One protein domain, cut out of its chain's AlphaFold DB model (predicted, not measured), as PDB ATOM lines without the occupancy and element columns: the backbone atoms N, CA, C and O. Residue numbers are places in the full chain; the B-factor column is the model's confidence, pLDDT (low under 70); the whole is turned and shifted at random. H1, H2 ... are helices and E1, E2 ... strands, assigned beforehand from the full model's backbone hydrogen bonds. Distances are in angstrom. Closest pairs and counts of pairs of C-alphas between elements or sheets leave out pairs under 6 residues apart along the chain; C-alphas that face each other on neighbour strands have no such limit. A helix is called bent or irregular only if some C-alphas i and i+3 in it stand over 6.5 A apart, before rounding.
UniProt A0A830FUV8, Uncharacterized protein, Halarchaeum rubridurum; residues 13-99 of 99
ATOM      1  N   ALA A  13      19.746  87.740 -81.181       51.28
ATOM      2  CA  ALA A  13      19.448  87.469 -79.780       51.28
ATOM      3  C   ALA A  13      19.434  85.945 -79.516       51.28
ATOM      4  O   ALA A  13      18.381  85.300 -79.559       51.28
ATOM      5  N   GLN A  14      20.616  85.354 -79.318       49.69
ATOM      6  CA  GLN A  14      20.852  83.910 -79.358       49.69
ATOM      7  C   GLN A  14      20.118  83.208 -78.222       49.69
ATOM      8  O   GLN A  14      19.624  82.093 -78.403       49.69
ATOM      9  N   ALA A  15      19.947  83.888 -77.090       53.34
ATOM     10  CA  ALA A  15      19.100  83.422 -76.010       53.34
ATOM     11  C   ALA A  15      18.331  84.582 -75.371       53.34
ATOM     12  O   ALA A  15      18.840  85.686 -75.170       53.34
ATOM     13  N   ILE A  16      17.065  84.310 -75.079       57.47
ATOM     14  CA  ILE A  16      16.191  85.204 -74.336       57.47
ATOM     15  C   ILE A  16      16.246  84.740 -72.882       57.47
ATOM     16  O   ILE A  16      16.129  83.548 -72.608       57.47
ATOM     17  N   VAL A  17      16.472  85.662 -71.946       60.28
ATOM     18  CA  VAL A  17      16.385  85.322 -70.521       60.28
ATOM     19  C   VAL A  17      14.908  85.265 -70.100       60.28
ATOM     20  O   VAL A  17      14.155  86.160 -70.488       60.28
ATOM     21  N   PRO A  18      14.487  84.316 -69.240       58.19
ATOM     22  CA  PRO A  18      13.075  84.159 -68.847       58.19
ATOM     23  C   PRO A  18      12.449  85.439 -68.270       58.19
ATOM     24  O   PRO A  18      11.268  85.734 -68.437       58.19
ATOM     25  N   HIS A  19      13.270  86.258 -67.605       62.69
ATOM     26  CA  HIS A  19      12.845  87.540 -67.046       62.69
ATOM     27  C   HIS A  19      12.481  88.588 -68.116       62.69
ATOM     28  O   HIS A  19      11.659  89.470 -67.862       62.69
ATOM     29  N   ALA A  20      13.084  88.515 -69.306       57.34
ATOM     30  CA  ALA A  20      12.794  89.422 -70.413       57.34
ATOM     31  C   ALA A  20      11.464  89.068 -71.094       57.34
ATOM     32  O   ALA A  20      10.712  89.980 -71.428       57.34
ATOM     33  N   GLU A  21      11.139  87.776 -71.208       64.00
ATOM     34  CA  GLU A  21       9.848  87.283 -71.723       64.00
ATOM     35  C   GLU A  21       8.704  87.741 -70.821       64.00
ATOM     36  O   GLU A  21       7.758  88.382 -71.278       64.00
ATOM     37  N   GLN A  22       8.855  87.536 -69.509       62.81
ATOM     38  CA  GLN A  22       7.861  87.964 -68.528       62.81
ATOM     39  C   GLN A  22       7.639  89.487 -68.547       62.81
ATOM     40  O   GLN A  22       6.511  89.955 -68.390       62.81
ATOM     41  N   ARG A  23       8.701  90.281 -68.750       63.81
ATOM     42  CA  ARG A  23       8.583  91.743 -68.860       63.81
ATOM     43  C   ARG A  23       7.983  92.199 -70.181       63.81
ATOM     44  O   ARG A  23       7.260  93.188 -70.161       63.81
ATOM     45  N   LEU A  24       8.270  91.520 -71.293       58.12
ATOM     46  CA  LEU A  24       7.632  91.810 -72.575       58.12
ATOM     47  C   LEU A  24       6.129  91.560 -72.470       58.12
ATOM     48  O   LEU A  24       5.357  92.466 -72.747       58.12
ATOM     49  N   ARG A  25       5.715  90.395 -71.962       61.31
ATOM     50  CA  ARG A  25       4.295  90.060 -71.783       61.31
ATOM     51  C   ARG A  25       3.536  91.079 -70.927       61.31
ATOM     52  O   ARG A  25       2.354  91.317 -71.142       61.31
ATOM     53  N   ALA A  26       4.205  91.683 -69.947       61.78
ATOM     54  CA  ALA A  26       3.598  92.681 -69.073       61.78
ATOM     55  C   ALA A  26       3.557  94.107 -69.660       61.78
ATOM     56  O   ALA A  26       2.892  94.959 -69.079       61.78
ATOM     57  N   ARG A  27       4.310  94.399 -70.730       64.50
ATOM     58  CA  ARG A  27       4.577  95.779 -71.192       64.50
ATOM     59  C   ARG A  27       4.398  96.001 -72.688       64.50
ATOM     60  O   ARG A  27       4.356  97.141 -73.128       64.50
ATOM     61  N   ALA A  28       4.364  94.939 -73.480       58.34
ATOM     62  CA  ALA A  28       4.131  95.037 -74.905       58.34
ATOM     63  C   ALA A  28       2.643  95.271 -75.163       58.34
ATOM     64  O   ALA A  28       1.778  94.639 -74.555       58.34
ATOM     65  N   HIS A  29       2.345  96.196 -76.070       60.12
ATOM     66  CA  HIS A  29       0.976  96.425 -76.507       60.12
ATOM     67  C   HIS A  29       0.521  95.278 -77.431       60.12
ATOM     68  O   HIS A  29       1.346  94.710 -78.149       60.12
ATOM     69  N   PRO A  30      -0.772  94.913 -77.462       52.84
ATOM     70  CA  PRO A  30      -1.273  93.900 -78.390       52.84
ATOM     71  C   PRO A  30      -0.950  94.266 -79.851       52.84
ATOM     72  O   PRO A  30      -1.050  95.448 -80.194       52.84
ATOM     73  N   PRO A  31      -0.618  93.294 -80.729       56.19
ATOM     74  CA  PRO A  31      -0.663  91.829 -80.556       56.19
ATOM     75  C   PRO A  31       0.694  91.174 -80.197       56.19
ATOM     76  O   PRO A  31       0.986  90.055 -80.617       56.19
ATOM     77  N   TYR A  32       1.583  91.883 -79.500       60.53
ATOM     78  CA  TYR A  32       2.967  91.450 -79.307       60.53
ATOM     79  C   TYR A  32       3.155  90.658 -77.994       60.53
ATOM     80  O   TYR A  32       3.278  91.253 -76.929       60.53
ATOM     81  N   ASP A  33       3.213  89.324 -78.072       60.06
ATOM     82  CA  ASP A  33       3.463  88.410 -76.939       60.06
ATOM     83  C   ASP A  33       4.903  87.847 -76.909       60.06
ATOM     84  O   ASP A  33       5.714  88.125 -77.793       60.06
ATOM     85  N   GLU A  34       5.234  87.054 -75.879       55.62
ATOM     86  CA  GLU A  34       6.553  86.424 -75.653       55.62
ATOM     87  C   GLU A  34       7.107  85.666 -76.878       55.62
ATOM     88  O   GLU A  34       8.287  85.826 -77.207       55.62
ATOM     89  N   ASP A  35       6.248  84.977 -77.637       57.75
ATOM     90  CA  ASP A  35       6.588  84.309 -78.904       57.75
ATOM     91  C   ASP A  35       7.119  85.269 -79.990       57.75
ATOM     92  O   ASP A  35       7.868  84.869 -80.885       57.75
ATOM     93  N   ASN A  36       6.800  86.564 -79.899       71.44
ATOM     94  CA  ASN A  36       7.172  87.569 -80.891       71.44
ATOM     95  C   ASN A  36       8.466  88.319 -80.549       71.44
ATOM     96  O   ASN A  36       8.931  89.103 -81.370       71.44
ATOM     97  N   LEU A  37       9.111  88.087 -79.397       71.44
ATOM     98  CA  LEU A  37      10.253  88.909 -78.963       71.44
ATOM     99  C   LEU A  37      11.408  88.932 -79.977       71.44
ATOM    100  O   LEU A  37      12.015  89.978 -80.216       71.44
ATOM    101  N   ARG A  38      11.711  87.785 -80.598       73.38
ATOM    102  CA  ARG A  38      12.759  87.702 -81.631       73.38
ATOM    103  C   ARG A  38      12.365  88.428 -82.914       73.38
ATOM    104  O   ARG A  38      13.229  89.048 -83.529       73.38
ATOM    105  N   ALA A  39      11.095  88.345 -83.310       77.75
ATOM    106  CA  ALA A  39      10.569  89.066 -84.466       77.75
ATOM    107  C   ALA A  39      10.639  90.578 -84.217       77.75
ATOM    108  O   ALA A  39      11.318  91.283 -84.957       77.75
ATOM    109  N   ILE A  40      10.126  91.027 -83.067       79.69
ATOM    110  CA  ILE A  40      10.184  92.417 -82.609       79.69
ATOM    111  C   ILE A  40      11.632  92.916 -82.585       79.69
ATOM    112  O   ILE A  40      11.906  94.002 -83.074       79.69
ATOM    113  N   TRP A  41      12.589  92.141 -82.064       82.12
ATOM    114  CA  TRP A  41      14.005  92.536 -82.059       82.12
ATOM    115  C   TRP A  41      14.593  92.711 -83.467       82.12
ATOM    116  O   TRP A  41      15.411  93.610 -83.690       82.12
ATOM    117  N   ARG A  42      14.208  91.843 -84.409       80.19
ATOM    118  CA  ARG A  42      14.652  91.910 -85.808       80.19
ATOM    119  C   ARG A  42      14.027  93.086 -86.553       80.19
ATOM    120  O   ARG A  42      14.724  93.705 -87.349       80.19
ATOM    121  N   GLU A  43      12.764  93.389 -86.276       83.06
ATOM    122  CA  GLU A  43      12.021  94.515 -86.855       83.06
ATOM    123  C   GLU A  43      12.363  95.856 -86.184       83.06
ATOM    124  O   GLU A  43      12.164  96.916 -86.773       83.06
ATOM    125  N   ALA A  44      12.895  95.830 -84.959       85.38
ATOM    126  CA  ALA A  44      13.228  97.023 -84.196       85.38
ATOM    127  C   ALA A  44      14.459  97.751 -84.749       85.38
ATOM    128  O   ALA A  44      15.495  97.157 -85.068       85.38
ATOM    129  N   THR A  45      14.371  99.077 -84.755       87.06
ATOM    130  CA  THR A  45      15.417  99.972 -85.242       87.06
ATOM    131  C   THR A  45      16.460 100.212 -84.152       87.06
ATOM    132  O   THR A  45      16.084 100.526 -83.021       87.06
ATOM    133  N   PRO A  46      17.768 100.093 -84.438       87.19
ATOM    134  CA  PRO A  46      18.804 100.455 -83.478       87.19
ATOM    135  C   PRO A  46      18.736 101.946 -83.143       87.19
ATOM    136  O   PRO A  46      18.772 102.791 -84.035       87.19
ATOM    137  N   VAL A  47      18.668 102.246 -81.848       84.94
ATOM    138  CA  VAL A  47      18.614 103.610 -81.313       84.94
ATOM    139  C   VAL A  47      19.669 103.783 -80.234       84.94
ATOM    140  O   VAL A  47      20.036 102.835 -79.540       84.94
ATOM    141  N   ASP A  48      20.150 105.004 -80.075       82.88
ATOM    142  CA  ASP A  48      20.887 105.413 -78.895       82.88
ATOM    143  C   ASP A  48      19.902 105.599 -77.733       82.88
ATOM    144  O   ASP A  48      18.873 106.273 -77.869       82.88
ATOM    145  N   TYR A  49      20.191 104.966 -76.595       79.38
ATOM    146  CA  TYR A  49      19.374 105.059 -75.388       79.38
ATOM    147  C   TYR A  49      20.270 105.469 -74.210       79.38
ATOM    148  O   TYR A  49      20.879 104.603 -73.582       79.38
ATOM    149  N   PRO A  50      20.338 106.774 -73.877       70.62
ATOM    150  CA  PRO A  50      21.265 107.321 -72.882       70.62
ATOM    151  C   PRO A  50      21.187 106.688 -71.482       70.62
ATOM    152  O   PRO A  50      22.213 106.614 -70.813       70.62
ATOM    153  N   PRO A  51      20.012 106.221 -71.000       66.50
ATOM    154  CA  PRO A  51      19.926 105.526 -69.716       66.50
ATOM    155  C   PRO A  51      20.501 104.102 -69.723       66.50
ATOM    156  O   PRO A  51      20.485 103.458 -68.674       66.50
ATOM    157  N   ALA A  52      20.900 103.557 -70.875       65.19
ATOM    158  CA  ALA A  52      21.483 102.226 -70.944       65.19
ATOM    159  C   ALA A  52      22.940 102.246 -70.457       65.19
ATOM    160  O   ALA A  52      23.696 103.172 -70.743       65.19
ATOM    161  N   GLU A  53      23.340 101.211 -69.718       64.00
ATOM    162  CA  GLU A  53      24.728 101.048 -69.284       64.00
ATOM    163  C   GLU A  53      25.659 100.816 -70.487       64.00
ATOM    164  O   GLU A  53      25.242 100.281 -71.521       64.00
ATOM    165  N   ASN A  54      26.940 101.174 -70.330       61.31
ATOM    166  CA  ASN A  54      27.980 100.896 -71.320       61.31
ATOM    167  C   ASN A  54      27.916  99.424 -71.766       61.31
ATOM    168  O   ASN A  54      27.842  98.537 -70.924       61.31
ATOM    169  N   GLN A  55      27.991  99.189 -73.083       63.00
ATOM    170  CA  GLN A  55      27.902  97.876 -73.756       63.00
ATOM    171  C   GLN A  55      26.486  97.318 -73.986       63.00
ATOM    172  O   GLN A  55      26.340  96.274 -74.616       63.00
ATOM    173  N   THR A  56      25.439  98.057 -73.618       77.00
ATOM    174  CA  THR A  56      24.058  97.682 -73.945       77.00
ATOM    175  C   THR A  56      23.643  98.220 -75.320       77.00
ATOM    176  O   THR A  56      23.779  99.405 -75.613       77.00
ATOM    177  N   TYR A  57      23.075  97.360 -76.159       82.25
ATOM    178  CA  TYR A  57      22.438  97.701 -77.428       82.25
ATOM    179  C   TYR A  57      20.959  97.995 -77.207       82.25
ATOM    180  O   TYR A  57      20.227  97.145 -76.697       82.25
ATOM    181  N   ALA A  58      20.501  99.166 -77.640       86.69
ATOM    182  CA  ALA A  58      19.092  99.517 -77.613       86.69
ATOM    183  C   ALA A  58      18.479  99.443 -79.016       86.69
ATOM    184  O   ALA A  58      19.061  99.907 -80.000       86.69
ATOM    185  N   ARG A  59      17.287  98.856 -79.110       88.94
ATOM    186  CA  ARG A  59      16.460  98.895 -80.318       88.94
ATOM    187  C   ARG A  59      15.044  99.314 -79.971       88.94
ATOM    188  O   ARG A  59      14.497  98.843 -78.981       88.94
ATOM    189  N   TYR A  60      14.446 100.172 -80.780       87.19
ATOM    190  CA  TYR A  60      13.074 100.629 -80.608       87.19
ATOM    191  C   TYR A  60      12.159  99.993 -81.652       87.19
ATOM    192  O   TYR A  60      12.466 100.010 -82.841       87.19
ATOM    193  N   HIS A  61      11.030  99.442 -81.204       86.44
ATOM    194  CA  HIS A  61       9.999  98.899 -82.079       86.44
ATOM    195  C   HIS A  61       8.762  99.812 -82.066       86.44
ATOM    196  O   HIS A  61       7.991  99.766 -81.099       86.44
ATOM    197  N   PRO A  62       8.524 100.620 -83.116       81.38
ATOM    198  CA  PRO A  62       7.433 101.594 -83.125       81.38
ATOM    199  C   PRO A  62       6.053 100.934 -83.054       81.38
ATOM    200  O   PRO A  62       5.185 101.430 -82.344       81.38
ATOM    201  N   GLY A  63       5.865  99.783 -83.710       80.19
ATOM    202  CA  GLY A  63       4.582  99.070 -83.700       80.19
ATOM    203  C   GLY A  63       4.192  98.523 -82.324       80.19
ATOM    204  O   GLY A  63       3.015  98.478 -81.994       80.19
ATOM    205  N   ALA A  64       5.181  98.164 -81.501       78.62
ATOM    206  CA  ALA A  64       4.960  97.595 -80.168       78.62
ATOM    207  C   ALA A  64       5.115  98.637 -79.050       78.62
ATOM    208  O   ALA A  64       4.795  98.345 -77.903       78.62
ATOM    209  N   GLY A  65       5.624  99.833 -79.369       83.19
ATOM    210  CA  GLY A  65       5.857 100.906 -78.405       83.19
ATOM    211  C   GLY A  65       6.996 100.636 -77.418       83.19
ATOM    212  O   GLY A  65       7.073 101.297 -76.388       83.19
ATOM    213  N   VAL A  66       7.901  99.695 -77.701       85.25
ATOM    214  CA  VAL A  66       8.909  99.252 -76.724       85.25
ATOM    215  C   VAL A  66      10.344  99.502 -77.169       85.25
ATOM    216  O   VAL A  66      10.689  99.375 -78.343       85.25
ATOM    217  N   VAL A  67      11.204  99.802 -76.197       86.38
ATOM    218  CA  VAL A  67      12.662  99.772 -76.320       86.38
ATOM    219  C   VAL A  67      13.176  98.463 -75.729       86.38
ATOM    220  O   VAL A  67      12.961  98.152 -74.554       86.38
ATOM    221  N   LEU A  68      13.882  97.698 -76.549       85.81
ATOM    222  CA  LEU A  68      14.560  96.469 -76.175       85.81
ATOM    223  C   LEU A  68      16.013  96.790 -75.864       85.81
ATOM    224  O   LEU A  68      16.708  97.379 -76.690       85.81
ATOM    225  N   LEU A  69      16.472  96.375 -74.689       84.88
ATOM    226  CA  LEU A  69      17.873  96.460 -74.302       84.88
ATOM    227  C   LEU A  69      18.484  95.066 -74.353       84.88
ATOM    228  O   LEU A  69      17.995  94.156 -73.679       84.88
ATOM    229  N   ALA A  70      19.557  94.909 -75.118       81.88
ATOM    230  CA  ALA A  70      20.317  93.674 -75.216       81.88
ATOM    231  C   ALA A  70      21.792  93.895 -74.894       81.88
ATOM    232  O   ALA A  70      22.329  94.967 -75.123       81.88
ATOM    233  N   ASP A  71      22.457  92.869 -74.391       79.94
ATOM    234  CA  ASP A  71      23.882  92.883 -74.074       79.94
ATOM    235  C   ASP A  71      24.460  91.488 -74.336       79.94
ATOM    236  O   ASP A  71      23.766  90.490 -74.146       79.94
ATOM    237  N   TYR A  72      25.687  91.417 -74.855       74.81
ATOM    238  CA  TYR A  72      26.355  90.174 -75.288       74.81
ATOM    239  C   TYR A  72      25.480  89.181 -76.092       74.81
ATOM    240  O   TYR A  72      25.672  87.970 -76.003       74.81
ATOM    241  N   GLY A  73      24.517  89.664 -76.887       69.56
ATOM    242  CA  GLY A  73      23.608  88.808 -77.667       69.56
ATOM    243  C   GLY A  73      22.380  88.287 -76.904       69.56
ATOM    244  O   GLY A  73      21.689  87.399 -77.399       69.56
ATOM    245  N   PHE A  74      22.074  88.843 -75.729       70.94
ATOM    246  CA  PHE A  74      20.899  88.505 -74.921       70.94
ATOM    247  C   PHE A  74      20.025  89.735 -74.700       70.94
ATOM    248  O   PHE A  74      20.514  90.765 -74.237       70.94
ATOM    249  N   ILE A  75      18.720  89.631 -74.961       77.62
ATOM    250  CA  ILE A  75      17.765  90.693 -74.608       77.62
ATOM    251  C   ILE A  75      17.608  90.683 -73.086       77.62
ATOM    252  O   ILE A  75      17.039  89.750 -72.528       77.62
ATOM    253  N   ARG A  76      18.129  91.708 -72.405       77.44
ATOM    254  CA  ARG A  76      18.112  91.815 -70.939       77.44
ATOM    255  C   ARG A  76      16.772  92.303 -70.413       77.44
ATOM    256  O   ARG A  76      16.314  91.845 -69.370       77.44
ATOM    257  N   THR A  77      16.165  93.278 -71.082       78.88
ATOM    258  CA  THR A  77      14.897  93.857 -70.631       78.88
ATOM    259  C   THR A  77      14.159  94.539 -71.767       78.88
ATOM    260  O   THR A  77      14.754  95.013 -72.732       78.88
ATOM    261  N   VAL A  78      12.848  94.655 -71.573       80.62
ATOM    262  CA  VAL A  78      11.961  95.468 -72.397       80.62
ATOM    263  C   VAL A  78      11.428  96.633 -71.571       80.62
ATOM    264  O   VAL A  78      11.109  96.495 -70.380       80.62
ATOM    265  N   ILE A  79      11.408  97.801 -72.192       82.88
ATOM    266  CA  ILE A  79      10.986  99.068 -71.613       82.88
ATOM    267  C   ILE A  79       9.850  99.591 -72.481       82.88
ATOM    268  O   ILE A  79      10.046  99.773 -73.677       82.88
ATOM    269  N   ASP A  80       8.696  99.866 -71.883       83.56
ATOM    270  CA  ASP A  80       7.670 100.647 -72.564       83.56
ATOM    271  C   ASP A  80       8.165 102.095 -72.696       83.56
ATOM    272  O   ASP A  80       8.581 102.720 -71.713       83.56
ATOM    273  N   ILE A  81       8.177 102.626 -73.920       82.69
ATOM    274  CA  ILE A  81       8.573 104.016 -74.155       82.69
ATOM    275  C   ILE A  81       7.570 104.982 -73.510       82.69
ATOM    276  O   ILE A  81       7.959 106.071 -73.086       82.69
ATOM    277  N   GLN A  82       6.309 104.565 -73.357       82.12
ATOM    278  CA  GLN A  82       5.241 105.322 -72.703       82.12
ATOM    279  C   GLN A  82       5.407 105.418 -71.179       82.12
ATOM    280  O   GLN A  82       4.776 106.273 -70.561       82.12
ATOM    281  N   ASP A  83       6.312 104.648 -70.577       84.50
ATOM    282  CA  ASP A  83       6.692 104.804 -69.166       84.50
ATOM    283  C   ASP A  83       7.846 105.804 -68.978       84.50
ATOM    284  O   ASP A  83       8.222 106.148 -67.853       84.50
ATOM    285  N   ARG A  84       8.463 106.274 -70.071       84.62
ATOM    286  CA  ARG A  84       9.647 107.144 -70.019       84.62
ATOM    287  C   ARG A  84       9.301 108.626 -70.118       84.62
ATOM    288  O   ARG A  84       8.247 108.966 -70.654       84.62
ATOM    289  N   PRO A  85      10.173 109.524 -69.621       85.44
ATOM    290  CA  PRO A  85       9.985 110.964 -69.766       85.44
ATOM    291  C   PRO A  85       9.845 111.361 -71.236       85.44
ATOM    292  O   PRO A  85      10.507 110.776 -72.095       85.44
ATOM    293  N   GLN A  86       9.038 112.385 -71.514       84.00
ATOM    294  CA  GLN A  86       8.754 112.842 -72.877       84.00
ATOM    295  C   GLN A  86      10.031 113.155 -73.673       84.00
ATOM    296  O   GLN A  86      10.179 112.672 -74.786       84.00
ATOM    297  N   THR A  87      11.024 113.793 -73.048       84.56
ATOM    298  CA  THR A  87      12.347 114.038 -73.649       84.56
ATOM    299  C   THR A  87      13.055 112.771 -74.128       84.56
ATOM    300  O   THR A  87      13.702 112.787 -75.170       84.56
ATOM    301  N   THR A  88      12.935 111.658 -73.397       83.38
ATOM    302  CA  THR A  88      13.486 110.361 -73.826       83.38
ATOM    303  C   THR A  88      12.690 109.783 -74.993       83.38
ATOM    304  O   THR A  88      13.288 109.229 -75.912       83.38
ATOM    305  N   ARG A  89      11.358 109.934 -74.984       85.94
ATOM    306  CA  ARG A  89      10.505 109.494 -76.098       85.94
ATOM    307  C   ARG A  89      10.872 110.241 -77.369       85.94
ATOM    308  O   ARG A  89      11.213 109.600 -78.353       85.94
ATOM    309  N   ASP A  90      10.874 111.569 -77.323       86.44
ATOM    310  CA  ASP A  90      11.180 112.415 -78.476       86.44
ATOM    311  C   ASP A  90      12.579 112.119 -79.020       86.44
ATOM    312  O   ASP A  90      12.762 112.001 -80.228       86.44
ATOM    313  N   TYR A  91      13.565 111.910 -78.142       86.00
ATOM    314  CA  TYR A  91      14.916 111.528 -78.552       86.00
ATOM    315  C   TYR A  91      14.950 110.200 -79.323       86.00
ATOM    316  O   TYR A  91      15.593 110.111 -80.366       86.00
ATOM    317  N   VAL A  92      14.249 109.170 -78.841       83.81
ATOM    318  CA  VAL A  92      14.172 107.862 -79.514       83.81
ATOM    319  C   VAL A  92      13.371 107.957 -80.818       83.81
ATOM    320  O   VAL A  92      13.809 107.449 -81.849       83.81
ATOM    321  N   HIS A  93      12.232 108.649 -80.808       83.12
ATOM    322  CA  HIS A  93      11.380 108.833 -81.986       83.12
ATOM    323  C   HIS A  93      12.081 109.623 -83.098       83.12
ATOM    324  O   HIS A  93      11.994 109.246 -84.271       83.12
ATOM    325  N   ASN A  94      12.817 110.681 -82.745       85.12
ATOM    326  CA  ASN A  94      13.568 111.480 -83.710       85.12
ATOM    327  C   ASN A  94      14.629 110.642 -84.426       85.12
ATOM    328  O   ASN A  94      14.794 110.784 -85.632       85.12
ATOM    329  N   GLN A  95      15.297 109.722 -83.726       83.38
ATOM    330  CA  GLN A  95      16.298 108.847 -84.339       83.38
ATOM    331  C   GLN A  95      15.704 107.893 -85.375       83.38
ATOM    332  O   GLN A  95      16.323 107.669 -86.409       83.38
ATOM    333  N   VAL A  96      14.510 107.349 -85.124       80.25
ATOM    334  CA  VAL A  96      13.848 106.437 -86.073       80.25
ATOM    335  C   VAL A  96      13.271 107.184 -87.274       80.25
ATOM    336  O   VAL A  96      13.264 106.653 -88.375       80.25
ATOM    337  N   THR A  97      12.831 108.428 -87.086       75.00
ATOM    338  CA  THR A  97      12.271 109.255 -88.171       75.00
ATOM    339  C   THR A  97      13.352 109.818 -89.108       75.00
ATOM    340  O   THR A  97      13.049 110.221 -90.226       75.00
ATOM    341  N   GLN A  98      14.608 109.884 -88.656       63.25
ATOM    342  CA  GLN A  98      15.739 110.452 -89.405       63.25
ATOM    343  C   GLN A  98      16.585 109.400 -90.157       63.25
ATOM    344  O   GLN A  98      17.619 109.765 -90.719       63.25
ATOM    345  N   GLN A  99      16.188 108.121 -90.152       54.72
ATOM    346  CA  GLN A  99      16.840 107.032 -90.903       54.72
ATOM    347  C   GLN A  99      16.111 106.734 -92.212       54.72
ATOM    348  O   GLN A  99      16.818 106.375 -93.180       54.72
TER     349      GLN A  99
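Overview. This is residues 13 to 99 of the 99 residues of an uncharacterized protein of Halarchaeum rubridurum (UniProt A0A830FUV8). A small antiparallel sheet, E2 E3 E4 with short E1 at one edge, has helices on both faces: H1 and H2 cover one, and H3 lies over E1 and E2 on the other. The 87 printed residues hold, in chain order, H1 H2 E1 E2 E3 E4 H3, a mixed class of helices and strands. The whole is compact, with a radius of gyration of the C-alphas of 11.8 A, and rounded, spanning 30 by 29 by 22 A.

Along the chain. H1, residues 18 to 27, begins at C-alpha 18 (13.075, 84.159, -68.847) and is 14.6 A long. H2, residues 34 to 43, measures 14.9 A and is irregular, with C-alphas 35 and 38 lying 7.6 A apart. E1 is residues 45 to 47, 6.2 A; E2, 57 to 61, 13.3 A; E3, 66 to 71, 16.5 A; E4, 74 to 80, 18.1 A. H3, residues 86 to 97, 16.1 A, ends at C-alpha 97 (12.271, 109.255, -88.171).

Arrangement. E2 E3 E4 form a meander, each strand the antiparallel neighbour of the one before; E2 and E3 are a hairpin, as are E3 and E4. N 59 and O 68 are 2.9 A apart, N 67 and O 79 2.8 A, both within hydrogen-bond range. E1 meets E2 only at a point, C-alphas 46 and 59 facing each other at 4.2 A. H1 runs along E4, at 16 degrees on the local plane; the closest C-alphas, of Ala 20 and Thr 77, are 4.9 A apart. H2, on the same face, runs across E3 at 84 degrees on the local plane. H1 and H2 touch, about perpendicular at 84 degrees, closest at the C-alphas of Glu 21 and Glu 34, 5.2 A. H3 is on the opposite face, its height over the sheet 10.1 A; its closest C-alpha to E1 is Val 92, 6.4 A from that of Val 47. Every O i to N i+4 pair is within hydrogen-bond range in H1 and H3, but 4 of 6 in H2.

Size, cuts and confidence. The farthest C-alphas, of Pro 18 and Gln 98, are 33.5 A apart. The printed part has no cut, and no link is long. Mean pLDDT of the printed part is 74.0, with residues 13 to 35, 51 to 55, 73 and 98 to 99 under 70.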